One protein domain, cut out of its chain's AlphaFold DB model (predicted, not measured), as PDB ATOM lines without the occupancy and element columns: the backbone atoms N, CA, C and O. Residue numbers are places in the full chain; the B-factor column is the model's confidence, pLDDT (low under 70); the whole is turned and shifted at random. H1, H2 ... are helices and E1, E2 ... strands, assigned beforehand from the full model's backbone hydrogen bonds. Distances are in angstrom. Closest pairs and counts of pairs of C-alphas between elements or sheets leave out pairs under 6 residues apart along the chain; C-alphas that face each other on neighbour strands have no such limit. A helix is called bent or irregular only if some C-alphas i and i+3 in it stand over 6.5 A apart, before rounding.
ATOM      1  N   TYR A   2      14.727 -13.542  11.886       95.06
ATOM      2  CA  TYR A   2      15.733 -14.603  12.098       95.06
ATOM      3  C   TYR A   2      16.540 -14.925  10.827       95.06
ATOM      4  O   TYR A   2      17.752 -15.046  10.892       95.06
ATOM      5  N   SER A   3      15.902 -14.958   9.650       95.00
ATOM      6  CA  SER A   3      16.638 -15.098   8.384       95.00
ATOM      7  C   SER A   3      17.588 -13.930   8.094       95.00
ATOM      8  O   SER A   3      18.656 -14.171   7.567       95.00
ATOM      9  N   PHE A   4      17.275 -12.704   8.526       97.12
ATOM     10  CA  PHE A   4      18.190 -11.564   8.364       97.12
ATOM     11  C   PHE A   4      19.458 -11.728   9.214       97.12
ATOM     12  O   PHE A   4      20.531 -11.285   8.831       97.12
ATOM     13  N   VAL A   5      19.350 -12.415  10.356       97.19
ATOM     14  CA  VAL A   5      20.516 -12.816  11.157       97.19
ATOM     15  C   VAL A   5      21.354 -13.865  10.412       97.19
ATOM     16  O   VAL A   5      22.576 -13.831  10.505       97.19
ATOM     17  N   LYS A   6      20.730 -14.761   9.628       96.88
ATOM     18  CA  LYS A   6      21.470 -15.694   8.752       96.88
ATOM     19  C   LYS A   6      22.261 -14.940   7.683       96.88
ATOM     20  O   LYS A   6      23.402 -15.305   7.435       96.88
ATOM     21  N   ASP A   7      21.683 -13.885   7.109       97.38
ATOM     22  CA  ASP A   7      22.360 -13.053   6.108       97.38
ATOM     23  C   ASP A   7      23.583 -12.336   6.712       97.38
ATOM     24  O   ASP A   7      24.663 -12.360   6.127       97.38
ATOM     25  N   ILE A   8      23.448 -11.789   7.928       97.69
ATOM     26  CA  ILE A   8      24.569 -11.216   8.699       97.69
ATOM     27  C   ILE A   8      25.650 -12.274   8.953       97.69
ATOM     28  O   ILE A   8      26.819 -12.030   8.668       97.69
ATOM     29  N   LYS A   9      25.275 -13.474   9.420       97.69
ATOM     30  CA  LYS A   9      26.249 -14.550   9.648       97.69
ATOM     31  C   LYS A   9      26.971 -14.960   8.368       97.69
ATOM     32  O   LYS A   9      28.163 -15.244   8.389       97.69
ATOM     33  N   PHE A  10      26.258 -14.996   7.249       97.50
ATOM     34  CA  PHE A  10      26.864 -15.301   5.964       97.50
ATOM     35  C   PHE A  10      27.901 -14.239   5.566       97.50
ATOM     36  O   PHE A  10      28.974 -14.595   5.092       97.50
ATOM     37  N   MET A  11      27.642 -12.951   5.823       97.56
ATOM     38  CA  MET A  11      28.641 -11.898   5.596       97.56
ATOM     39  C   MET A  11      29.872 -12.040   6.507       97.56
ATOM     40  O   MET A  11      30.988 -11.876   6.017       97.56
ATOM     41  N   GLU A  12      29.707 -12.419   7.782       97.56
ATOM     42  CA  GLU A  12      30.852 -12.749   8.655       97.56
ATOM     43  C   GLU A  12      31.711 -13.860   8.042       97.56
ATOM     44  O   GLU A  12      32.930 -13.736   7.970       97.56
ATOM     45  N   GLN A  13      31.076 -14.918   7.531       97.69
ATOM     46  CA  GLN A  13      31.780 -16.036   6.899       97.69
ATOM     47  C   GLN A  13      32.542 -15.608   5.640       97.69
ATOM     48  O   GLN A  13      33.605 -16.156   5.352       97.69
ATOM     49  N   LEU A  14      32.042 -14.618   4.891       97.44
ATOM     50  CA  LEU A  14      32.787 -14.039   3.770       97.44
ATOM     51  C   LEU A  14      34.022 -13.273   4.261       97.44
ATOM     52  O   LEU A  14      35.106 -13.460   3.714       97.44
ATOM     53  N   LYS A  15      33.907 -12.467   5.323       97.31
ATOM     54  CA  LYS A  15      35.068 -11.788   5.929       97.31
ATOM     55  C   LYS A  15      36.106 -12.795   6.431       97.31
ATOM     56  O   LYS A  15      37.289 -12.651   6.138       97.31
ATOM     57  N   GLU A  16      35.663 -13.852   7.109       96.75
ATOM     58  CA  GLU A  16      36.517 -14.956   7.574       96.75
ATOM     59  C   GLU A  16      37.202 -15.697   6.410       96.75
ATOM     60  O   GLU A  16      38.336 -16.153   6.549       96.75
ATOM     61  N   ALA A  17      36.555 -15.775   5.243       97.94
ATOM     62  CA  ALA A  17      37.121 -16.360   4.027       97.94
ATOM     63  C   ALA A  17      38.131 -15.448   3.296       97.94
ATOM     64  O   ALA A  17      38.691 -15.861   2.279       97.94
ATOM     65  N   GLY A  18      38.383 -14.235   3.799       97.94
ATOM     66  CA  GLY A  18      39.391 -13.314   3.267       97.94
ATOM     67  C   GLY A  18      38.852 -12.212   2.354       97.94
ATOM     68  O   GLY A  18      39.628 -11.625   1.606       97.94
ATOM     69  N   PHE A  19      37.546 -11.925   2.381       97.62
ATOM     70  CA  PHE A  19      36.994 -10.763   1.681       97.62
ATOM     71  C   PHE A  19      37.326  -9.469   2.443       97.62
ATOM     72  O   PHE A  19      37.130  -9.390   3.656       97.62
ATOM     73  N   ASP A  20      37.769  -8.433   1.726       96.00
ATOM     74  CA  ASP A  20      38.202  -7.163   2.332       96.00
ATOM     75  C   ASP A  20      37.049  -6.376   2.980       96.00
ATOM     76  O   ASP A  20      37.241  -5.687   3.981       96.00
ATOM     77  N   GLY A  21      35.826  -6.513   2.463       93.31
ATOM     78  CA  GLY A  21      34.631  -5.837   2.975       93.31
ATOM     79  C   GLY A  21      33.354  -6.586   2.615       93.31
ATOM     80  O   GLY A  21      33.288  -7.232   1.566       93.31
ATOM     81  N   ALA A  22      32.340  -6.498   3.477       96.31
ATOM     82  CA  ALA A  22      31.035  -7.099   3.230       96.31
ATOM     83  C   ALA A  22      29.900  -6.172   3.681       96.31
ATOM     84  O   ALA A  22      29.897  -5.660   4.794       96.31
ATOM     85  N   TYR A  23      28.902  -5.998   2.815       95.69
ATOM     86  CA  TYR A  23      27.719  -5.187   3.095       95.69
ATOM     87  C   TYR A  23      26.461  -6.048   3.026       95.69
ATOM     88  O   TYR A  23      26.204  -6.702   2.016       95.69
ATOM     89  N   CYS A  24      25.625  -5.981   4.060       96.25
ATOM     90  CA  CYS A  24      24.291  -6.575   4.054       96.25
ATOM     91  C   CYS A  24      23.235  -5.473   3.985       96.25
ATOM     92  O   CYS A  24      23.039  -4.724   4.945       96.25
ATOM     93  N   VAL A  25      22.513  -5.401   2.866       96.94
ATOM     94  CA  VAL A  25      21.392  -4.471   2.681       96.94
ATOM     95  C   VAL A  25      20.083  -5.238   2.784       96.94
ATOM     96  O   VAL A  25      19.862  -6.212   2.071       96.94
ATOM     97  N   THR A  26      19.185  -4.783   3.652       97.75
ATOM     98  CA  THR A  26      17.823  -5.323   3.753       97.75
ATOM     99  C   THR A  26      16.827  -4.234   3.411       97.75
ATOM    100  O   THR A  26      16.891  -3.149   3.976       97.75
ATOM    101  N   LEU A  27      15.892  -4.537   2.512       97.44
ATOM    102  CA  LEU A  27      14.824  -3.643   2.069       97.44
ATOM    103  C   LEU A  27      13.478  -4.349   2.266       97.44
ATOM    104  O   LEU A  27      13.291  -5.480   1.820       97.44
ATOM    105  N   VAL A  28      12.535  -3.693   2.939       97.62
ATOM    106  CA  VAL A  28      11.226  -4.264   3.284       97.62
ATOM    107  C   VAL A  28      10.108  -3.247   3.080       97.62
ATOM    108  O   VAL A  28      10.290  -2.052   3.310       97.62
ATOM    109  N   GLN A  29       8.936  -3.732   2.672       97.31
ATOM    110  CA  GLN A  29       7.710  -2.930   2.594       97.31
ATOM    111  C   GLN A  29       6.753  -3.230   3.756       97.31
ATOM    112  O   GLN A  29       6.026  -2.350   4.212       97.31
ATOM    113  N   ASP A  30       6.743  -4.471   4.254       96.94
ATOM    114  CA  ASP A  30       5.882  -4.851   5.373       96.94
ATOM    115  C   ASP A  30       6.387  -4.226   6.683       96.94
ATOM    116  O   ASP A  30       7.486  -4.520   7.172       96.94
ATOM    117  N   LYS A  31       5.526  -3.406   7.294       95.38
ATOM    118  CA  LYS A  31       5.793  -2.729   8.563       95.38
ATOM    119  C   LYS A  31       6.137  -3.670   9.708       95.38
ATOM    120  O   LYS A  31       6.817  -3.258  10.650       95.38
ATOM    121  N   ASN A  32       5.703  -4.928   9.638       95.44
ATOM    122  CA  ASN A  32       5.989  -5.928  10.656       95.44
ATOM    123  C   ASN A  32       7.493  -6.211  10.780       95.44
ATOM    124  O   ASN A  32       7.922  -6.739  11.800       95.44
ATOM    125  N   PHE A  33       8.332  -5.842   9.812       96.25
ATOM    126  CA  PHE A  33       9.782  -6.008   9.948       96.25
ATOM    127  C   PHE A  33      10.470  -4.919  10.778       96.25
ATOM    128  O   PHE A  33      11.566  -5.145  11.276       96.25
ATOM    129  N   HIS A  34       9.836  -3.768  10.978       94.81
ATOM    130  CA  HIS A  34      10.475  -2.625  11.640       94.81
ATOM    131  C   HIS A  34       9.580  -1.956  12.693       94.81
ATOM    132  O   HIS A  34       9.932  -0.929  13.261       94.81
ATOM    133  N   SER A  35       8.389  -2.502  12.937       94.00
ATOM    134  CA  SER A  35       7.439  -2.013  13.935       94.00
ATOM    135  C   SER A  35       6.547  -3.149  14.440       94.00
ATOM    136  O   SER A  35       6.432  -4.201  13.805       94.00
ATOM    137  N   GLY A  36       5.927  -2.946  15.602       94.19
ATOM    138  CA  GLY A  36       4.985  -3.880  16.216       94.19
ATOM    139  C   GLY A  36       5.180  -3.988  17.727       94.19
ATOM    140  O   GLY A  36       6.215  -3.594  18.251       94.19
ATOM    141  N   ASN A  37       4.193  -4.558  18.420       95.00
ATOM    142  CA  ASN A  37       4.176  -4.605  19.891       95.00
ATOM    143  C   ASN A  37       5.234  -5.547  20.484       95.00
ATOM    144  O   ASN A  37       5.669  -5.362  21.616       95.00
ATOM    145  N   LYS A  38       5.627  -6.584  19.736       92.94
ATOM    146  CA  LYS A  38       6.613  -7.564  20.195       92.94
ATOM    147  C   LYS A  38       8.028  -7.022  19.981       92.94
ATOM    148  O   LYS A  38       8.414  -6.811  18.832       92.94
ATOM    149  N   VAL A  39       8.779  -6.814  21.059       93.75
ATOM    150  CA  VAL A  39      10.130  -6.213  21.042       93.75
ATOM    151  C   VAL A  39      11.172  -7.044  21.801       93.75
ATOM    152  O   VAL A  39      12.272  -6.573  22.043       93.75
ATOM    153  N   ASP A  40      10.852  -8.282  22.166       92.75
ATOM    154  CA  ASP A  40      11.725  -9.257  22.827       92.75
ATOM    155  C   ASP A  40      12.351 -10.255  21.832       92.75
ATOM    156  O   ASP A  40      11.910 -10.406  20.686       92.75
ATOM    157  N   GLY A  41      13.398 -10.962  22.269       91.88
ATOM    158  CA  GLY A  41      14.107 -11.953  21.457       91.88
ATOM    159  C   GLY A  41      14.619 -11.360  20.142       91.88
ATOM    160  O   GLY A  41      15.105 -10.230  20.111       91.88
ATOM    161  N   VAL A  42      14.445 -12.090  19.034       94.38
ATOM    162  CA  VAL A  42      14.906 -11.631  17.711       94.38
ATOM    163  C   VAL A  42      14.267 -10.310  17.271       94.38
ATOM    164  O   VAL A  42      14.852  -9.593  16.471       94.38
ATOM    165  N   TYR A  43      13.076  -9.965  17.776       94.94
ATOM    166  CA  TYR A  43      12.406  -8.714  17.416       94.94
ATOM    167  C   TYR A  43      13.109  -7.493  18.005       94.94
ATOM    168  O   TYR A  43      13.063  -6.423  17.399       94.94
ATOM    169  N   SER A  44      13.767  -7.658  19.154       95.62
ATOM    170  CA  SER A  44      14.455  -6.575  19.858       95.62
ATOM    171  C   SER A  44      15.531  -5.917  18.996       95.62
ATOM    172  O   SER A  44      15.642  -4.691  18.964       95.62
ATOM    173  N   TYR A  45      16.229  -6.726  18.201       96.88
ATOM    174  CA  TYR A  45      17.280  -6.281  17.297       96.88
ATOM    175  C   TYR A  45      16.779  -5.349  16.192       96.88
ATOM    176  O   TYR A  45      17.419  -4.361  15.860       96.88
ATOM    177  N   PHE A  46      15.601  -5.642  15.636       96.81
ATOM    178  CA  PHE A  46      15.061  -4.913  14.484       96.81
ATOM    179  C   PHE A  46      14.033  -3.849  14.871       96.81
ATOM    180  O   PHE A  46      13.652  -3.050  14.025       96.81
ATOM    181  N   ARG A  47      13.515  -3.846  16.105       96.19
ATOM    182  CA  ARG A  47      12.440  -2.924  16.519       96.19
ATOM    183  C   ARG A  47      12.803  -2.030  17.701       96.19
ATOM    184  O   ARG A  47      12.146  -1.012  17.874       96.19
ATOM    185  N   ASN A  48      13.806  -2.399  18.499       94.06
ATOM    186  CA  ASN A  48      14.159  -1.699  19.739       94.06
ATOM    187  C   ASN A  48      15.621  -1.220  19.779       94.06
ATOM    188  O   ASN A  48      16.061  -0.684  20.789       94.06
ATOM    189  N   GLY A  49      16.377  -1.417  18.693       92.75
ATOM    190  CA  GLY A  49      17.762  -0.956  18.581       92.75
ATOM    191  C   GLY A  49      18.775  -1.771  19.387       92.75
ATOM    192  O   GLY A  49      19.910  -1.322  19.531       92.75
ATOM    193  N   ASN A  50      18.389  -2.947  19.898       96.31
ATOM    194  CA  ASN A  50      19.320  -3.852  20.568       96.31
ATOM    195  C   ASN A  50      20.365  -4.374  19.569       96.31
ATOM    196  O   ASN A  50      20.046  -4.654  18.413       96.31
ATOM    197  N   THR A  51      21.592  -4.573  20.038       97.62
ATOM    198  CA  THR A  51      22.684  -5.128  19.230       97.62
ATOM    199  C   THR A  51      22.431  -6.594  18.879       97.62
ATOM    200  O   THR A  51      22.084  -7.398  19.745       97.62
ATOM    201  N   ILE A  52      22.620  -6.948  17.608       97.75
ATOM    202  CA  ILE A  52      22.694  -8.327  17.120       97.75
ATOM    203  C   ILE A  52      24.089  -8.842  17.458       97.75
ATOM    204  O   ILE A  52      25.064  -8.396  16.856       97.75
ATOM    205  N   HIS A  53      24.168  -9.749  18.428       97.75
ATOM    206  CA  HIS A  53      25.408 -10.375  18.872       97.75
ATOM    207  C   HIS A  53      25.104 -11.666  19.647       97.75
ATOM    208  O   HIS A  53      24.034 -11.799  20.255       97.75
ATOM    209  N   GLY A  54      26.063 -12.590  19.649       97.50
ATOM    210  CA  GLY A  54      26.022 -13.848  20.379       97.50
ATOM    211  C   GLY A  54      25.106 -14.891  19.746       97.50
ATOM    212  O   GLY A  54      24.740 -14.825  18.568       97.50
ATOM    213  N   THR A  55      24.711 -15.869  20.558       96.50
ATOM    214  CA  THR A  55      23.884 -16.989  20.110       96.50
ATOM    215  C   THR A  55      22.408 -16.596  20.024       96.50
ATOM    216  O   THR A  55      21.736 -16.351  21.028       96.50
ATOM    217  N   ILE A  56      21.865 -16.611  18.810       95.44
ATOM    218  CA  ILE A  56      20.474 -16.279  18.510       95.44
ATOM    219  C   ILE A  56      19.724 -17.565  18.161       95.44
ATOM    220  O   ILE A  56      20.054 -18.262  17.202       95.44
ATOM    221  N   ILE A  57      18.682 -17.878  18.932       92.00
ATOM    222  CA  ILE A  57      17.879 -19.099  18.775       92.00
ATOM    223  C   ILE A  57      16.683 -18.829  17.861       92.00
ATOM    224  O   ILE A  57      16.009 -17.798  17.975       92.00
ATOM    225  N   LYS A  58      16.372 -19.781  16.977       89.50
ATOM    226  CA  LYS A  58      15.199 -19.705  16.105       89.50
ATOM    227  C   LYS A  58      13.910 -19.555  16.934       89.50
ATOM    228  O   LYS A  58      13.617 -20.397  17.786       89.50
ATOM    229  N   PRO A  59      13.097 -18.507  16.700       84.38
ATOM    230  CA  PRO A  59      11.962 -18.196  17.573       84.38
ATOM    231  C   PRO A  59      10.750 -19.112  17.351       84.38
ATOM    232  O   PRO A  59       9.900 -19.230  18.233       84.38
ATOM    233  N   THR A  60      10.631 -19.716  16.166       82.50
ATOM    234  CA  THR A  60       9.457 -20.474  15.718       82.50
ATOM    235  C   THR A  60       9.864 -21.754  14.987       82.50
ATOM    236  O   THR A  60      10.915 -21.822  14.352       82.50
ATOM    237  N   GLY A  61       9.006 -22.776  15.043       80.31
ATOM    238  CA  GLY A  61       9.316 -24.108  14.516       80.31
ATOM    239  C   GLY A  61      10.177 -24.926  15.483       80.31
ATOM    240  O   GLY A  61      10.128 -24.705  16.695       80.31
ATOM    241  N   LYS A  62      10.943 -25.891  14.959       76.19
ATOM    242  CA  LYS A  62      11.903 -26.650  15.771       76.19
ATOM    243  C   LYS A  62      12.985 -25.695  16.301       76.19
ATOM    244  O   LYS A  62      13.531 -24.896  15.544       76.19
ATOM    245  N   LYS A  63      13.224 -25.734  17.617       75.12
ATOM    246  CA  LYS A  63      14.169 -24.864  18.351       75.12
ATOM    247  C   LYS A  63      15.579 -25.464  18.446       75.12
ATOM    248  O   LYS A  63      16.307 -25.198  19.391       75.12
ATOM    249  N   ASP A  64      15.920 -26.325  17.503       82.25
ATOM    250  CA  ASP A  64      17.210 -27.000  17.367       82.25
ATOM    251  C   ASP A  64      18.213 -26.191  16.525       82.25
ATOM    252  O   ASP A  64      19.405 -26.482  16.535       82.25
ATOM    253  N   GLU A  65      17.752 -25.147  15.831       88.94
ATOM    254  CA  GLU A  65      18.609 -24.218  15.094       88.94
ATOM    255  C   GLU A  65      18.980 -22.986  15.935       88.94
ATOM    256  O   GLU A  65      18.112 -22.277  16.462       88.94
ATOM    257  N   SER A  66      20.276 -22.677  15.958       93.56
ATOM    258  CA  SER A  66      20.830 -21.417  16.456       93.56
ATOM    259  C   SER A  66      21.865 -20.862  15.474       93.56
ATOM    260  O   SER A  66      22.378 -21.590  14.622       93.56
ATOM    261  N   ILE A  67      22.118 -19.559  15.562       96.06
ATOM    262  CA  ILE A  67      23.162 -18.852  14.816       96.06
ATOM    263  C   ILE A  67      24.038 -18.157  15.844       96.06
ATOM    264  O   ILE A  67      23.503 -17.464  16.707       96.06
ATOM    265  N   ASP A  68      25.350 -18.318  15.734       97.38
ATOM    266  CA  ASP A  68      26.302 -17.590  16.566       97.38
ATOM    267  C   ASP A  68      26.898 -16.424  15.777       97.38
ATOM    268  O   ASP A  68      27.557 -16.635  14.754       97.38
ATOM    269  N   VAL A  69      26.589 -15.203  16.214       97.81
ATOM    270  CA  VAL A  69      27.053 -13.951  15.604       97.81
ATOM    271  C   VAL A  69      28.196 -13.403  16.451       97.81
ATOM    272  O   VAL A  69      28.000 -13.109  17.630       97.81
ATOM    273  N   HIS A  70      29.385 -13.281  15.865       96.75
ATOM    274  CA  HIS A  70      30.592 -12.880  16.590       96.75
ATOM    275  C   HIS A  70      30.745 -11.358  16.669       96.75
ATOM    276  O   HIS A  70      31.198 -10.839  17.685       96.75
ATOM    277  N   GLY A  71      30.370 -10.642  15.610       96.38
ATOM    278  CA  GLY A  71      30.390  -9.187  15.574       96.38
ATOM    279  C   GLY A  71      29.253  -8.556  16.374       96.38
ATOM    280  O   GLY A  71      28.366  -9.231  16.901       96.38
ATOM    281  N   GLU A  72      29.283  -7.230  16.455       97.50
ATOM    282  CA  GLU A  72      28.237  -6.420  17.072       97.50
ATOM    283  C   GLU A  72      27.589  -5.541  16.005       97.50
ATOM    284  O   GLU A  72      28.219  -4.626  15.475       97.50
ATOM    285  N   TYR A  73      26.323  -5.813  15.685       97.31
ATOM    286  CA  TYR A  73      25.626  -5.106  14.608       97.31
ATOM    287  C   TYR A  73      24.352  -4.441  15.107       97.31
ATOM    288  O   TYR A  73      23.497  -5.081  15.721       97.31
ATOM    289  N   GLN A  74      24.191  -3.157  14.797       95.44
ATOM    290  CA  GLN A  74      22.986  -2.408  15.123       95.44
ATOM    291  C   GLN A  74      22.167  -2.135  13.861       95.44
ATOM    292  O   GLN A  74      22.697  -1.734  12.826       95.44
ATOM    293  N   VAL A  75      20.854  -2.349  13.946       97.25
ATOM    294  CA  VAL A  75      19.930  -2.061  12.846       97.25
ATOM    295  C   VAL A  75      19.360  -0.660  13.004       97.25
ATOM    296  O   VAL A  75      18.625  -0.377  13.950       97.25
ATOM    297  N   GLU A  76      19.635   0.194  12.020       96.62
ATOM    298  CA  GLU A  76      19.043   1.524  11.900       96.62
ATOM    299  C   GLU A  76      18.137   1.590  10.659       96.62
ATOM    300  O   GLU A  76      18.604   1.637   9.519       96.62
ATOM    301  N   TRP A  77      16.817   1.587  10.867       97.50
ATOM    302  CA  TRP A  77      15.848   1.635   9.769       97.50
ATOM    303  C   TRP A  77      15.696   3.035   9.173       97.50
ATOM    304  O   TRP A  77      15.063   3.918   9.758       97.50
ATOM    305  N   LYS A  78      16.141   3.193   7.931       97.81
ATOM    306  CA  LYS A  78      15.956   4.386   7.099       97.81
ATOM    307  C   LYS A  78      14.721   4.243   6.209       97.81
ATOM    308  O   LYS A  78      14.317   3.136   5.857       97.81
ATOM    309  N   SER A  79      14.087   5.365   5.867       97.62
ATOM    310  CA  SER A  79      12.913   5.397   4.979       97.62
ATOM    311  C   SER A  79      13.303   5.698   3.537       97.62
ATOM    312  O   SER A  79      14.115   6.586   3.293       97.62
ATOM    313  N   ILE A  80      12.653   5.024   2.589       96.75
ATOM    314  CA  ILE A  80      12.662   5.389   1.169       96.75
ATOM    315  C   ILE A  80      11.271   5.143   0.576       96.75
ATOM    316  O   ILE A  80      10.843   4.004   0.403       96.75
ATOM    317  N   ASN A  81      10.530   6.215   0.284       95.25
ATOM    318  CA  ASN A  81       9.109   6.140  -0.083       95.25
ATOM    319  C   ASN A  81       8.317   5.280   0.928       95.25
ATOM    320  O   ASN A  81       8.398   5.506   2.134       95.25
ATOM    321  N   ASN A  82       7.596   4.266   0.441       95.00
ATOM    322  CA  ASN A  82       6.823   3.322   1.255       95.00
ATOM    323  C   ASN A  82       7.643   2.110   1.735       95.00
ATOM    324  O   ASN A  82       7.065   1.111   2.156       95.00
ATOM    325  N   TRP A  83       8.970   2.177   1.644       97.81
ATOM    326  CA  TRP A  83       9.884   1.116   2.050       97.81
ATOM    327  C   TRP A  83      10.752   1.556   3.227       97.81
ATOM    328  O   TRP A  83      11.007   2.746   3.451       97.81
ATOM    329  N   LYS A  84      11.255   0.565   3.957       98.12
ATOM    330  CA  LYS A  84      12.303   0.722   4.959       98.12
ATOM    331  C   LYS A  84      13.514  -0.103   4.576       98.12
ATOM    332  O   LYS A  84      13.368  -1.208   4.060       98.12
ATOM    333  N   TYR A  85      14.696   0.416   4.866       98.25
ATOM    334  CA  TYR A  85      15.935  -0.322   4.679       98.25
ATOM    335  C   TYR A  85      16.913  -0.092   5.823       98.25
ATOM    336  O   TYR A  85      16.819   0.909   6.529       98.25
ATOM    337  N   TYR A  86      17.857  -1.006   5.981       97.81
ATOM    338  CA  TYR A  86      19.073  -0.782   6.755       97.81
ATOM    339  C   TYR A  86      20.265  -1.352   5.988       97.81
ATOM    340  O   TYR A  86      20.102  -2.157   5.064       97.81
ATOM    341  N   ILE A  87      21.458  -0.917   6.380       97.88
ATOM    342  CA  ILE A  87      22.728  -1.417   5.861       97.88
ATOM    343  C   ILE A  87      23.583  -1.806   7.064       97.88
ATOM    344  O   ILE A  87      23.698  -1.018   7.999       97.88
ATOM    345  N   VAL A  88      24.147  -3.010   7.032       96.69
ATOM    346  CA  VAL A  88      25.215  -3.449   7.939       96.69
ATOM    347  C   VAL A  88      26.510  -3.514   7.135       96.69
ATOM    348  O   VAL A  88      26.507  -4.071   6.037       96.69
ATOM    349  N   ASP A  89      27.572  -2.929   7.680       94.00
ATOM    350  CA  ASP A  89      28.939  -2.915   7.140       94.00
ATOM    351  C   ASP A  89      29.839  -3.794   8.030       94.00
ATOM    352  O   ASP A  89      29.642  -3.813   9.251       94.00
ATOM    353  N   MET A  90      30.769  -4.543   7.426       91.75
ATOM    354  CA  MET A  90      31.664  -5.514   8.079       91.75
ATOM    355  C   MET A  90      33.076  -5.502   7.496       91.75
ATOM    356  O   MET A  90      33.257  -5.515   6.254       91.75
TER     357      MET A  90
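This is residues 2 to 90 of the 90 residues of an uncharacterized protein of Fusicatenibacter saccharivorans (UniProt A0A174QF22). One helix, H1, is wedged between two small antiparallel sheets: it runs along the three-stranded sheet E1 E5 E4 and packs on the bent hairpin E2 E3. The short helix H2 sits near the first residue of H1, beside E2, after a long loop of residues 29 to 41. The printed part has 89 residues, of which 51 are in named elements, two helices and five strands in the order H1 E1 H2 E2 E3 E4 E5 along the chain, and its class is mixed, helices and strands. It is compact, with a radius of gyration of the C-alphas of 13.3 A and spans of 37 by 33 by 19 A.

H1, residues 2 to 16, is on one face of the sheet of E1, residues 23 to 28, E5, residues 83 to 89, and E4, residues 78 to 80, in two layers, a helix over one face of a sheet. It lies over E1 at a height of 9.5 A, its local plane fitted to only 6 C-alphas; the closest C-alphas are Ile 8 and Cys 24, 6.6 A. N 26 and O 86 are 3.1 A apart, within hydrogen-bond range, as are N 80 and O 83 at 2.9 A. E4 and E5 form a hairpin. E2, residues 52 to 57, and E3, residues 66 to 73, form another, with N 54 and O 69 at 2.8 A; the closest C-alphas of H1 and E3, Lys 9 and Val 69, are 6.0 A apart. H2, residues 42 to 47, is close to H1 but not clearly touching, about perpendicular at 88 degrees, with C-alphas Tyr 2 and Val 42 closest at 6.4 A. Every O i to N i+4 pair of H1 is within hydrogen-bond range, and 1 of 2 in H2.

H1 spans 21.3 A from C-alpha 2 at (15.733, -14.603, 12.098). E1 spans 16.5 A, E3 17.1 A with a bend of 80 degrees at residue 70, and E5 20.1 A to C-alpha 89 at (28.939, -2.915, 7.140).

The C-alphas farthest apart, Gly 18 and Asn 37, are 39.9 A apart. The printed part has no cut, the link E1 to H2 is long, and no printed residue is under 70 in pLDDT.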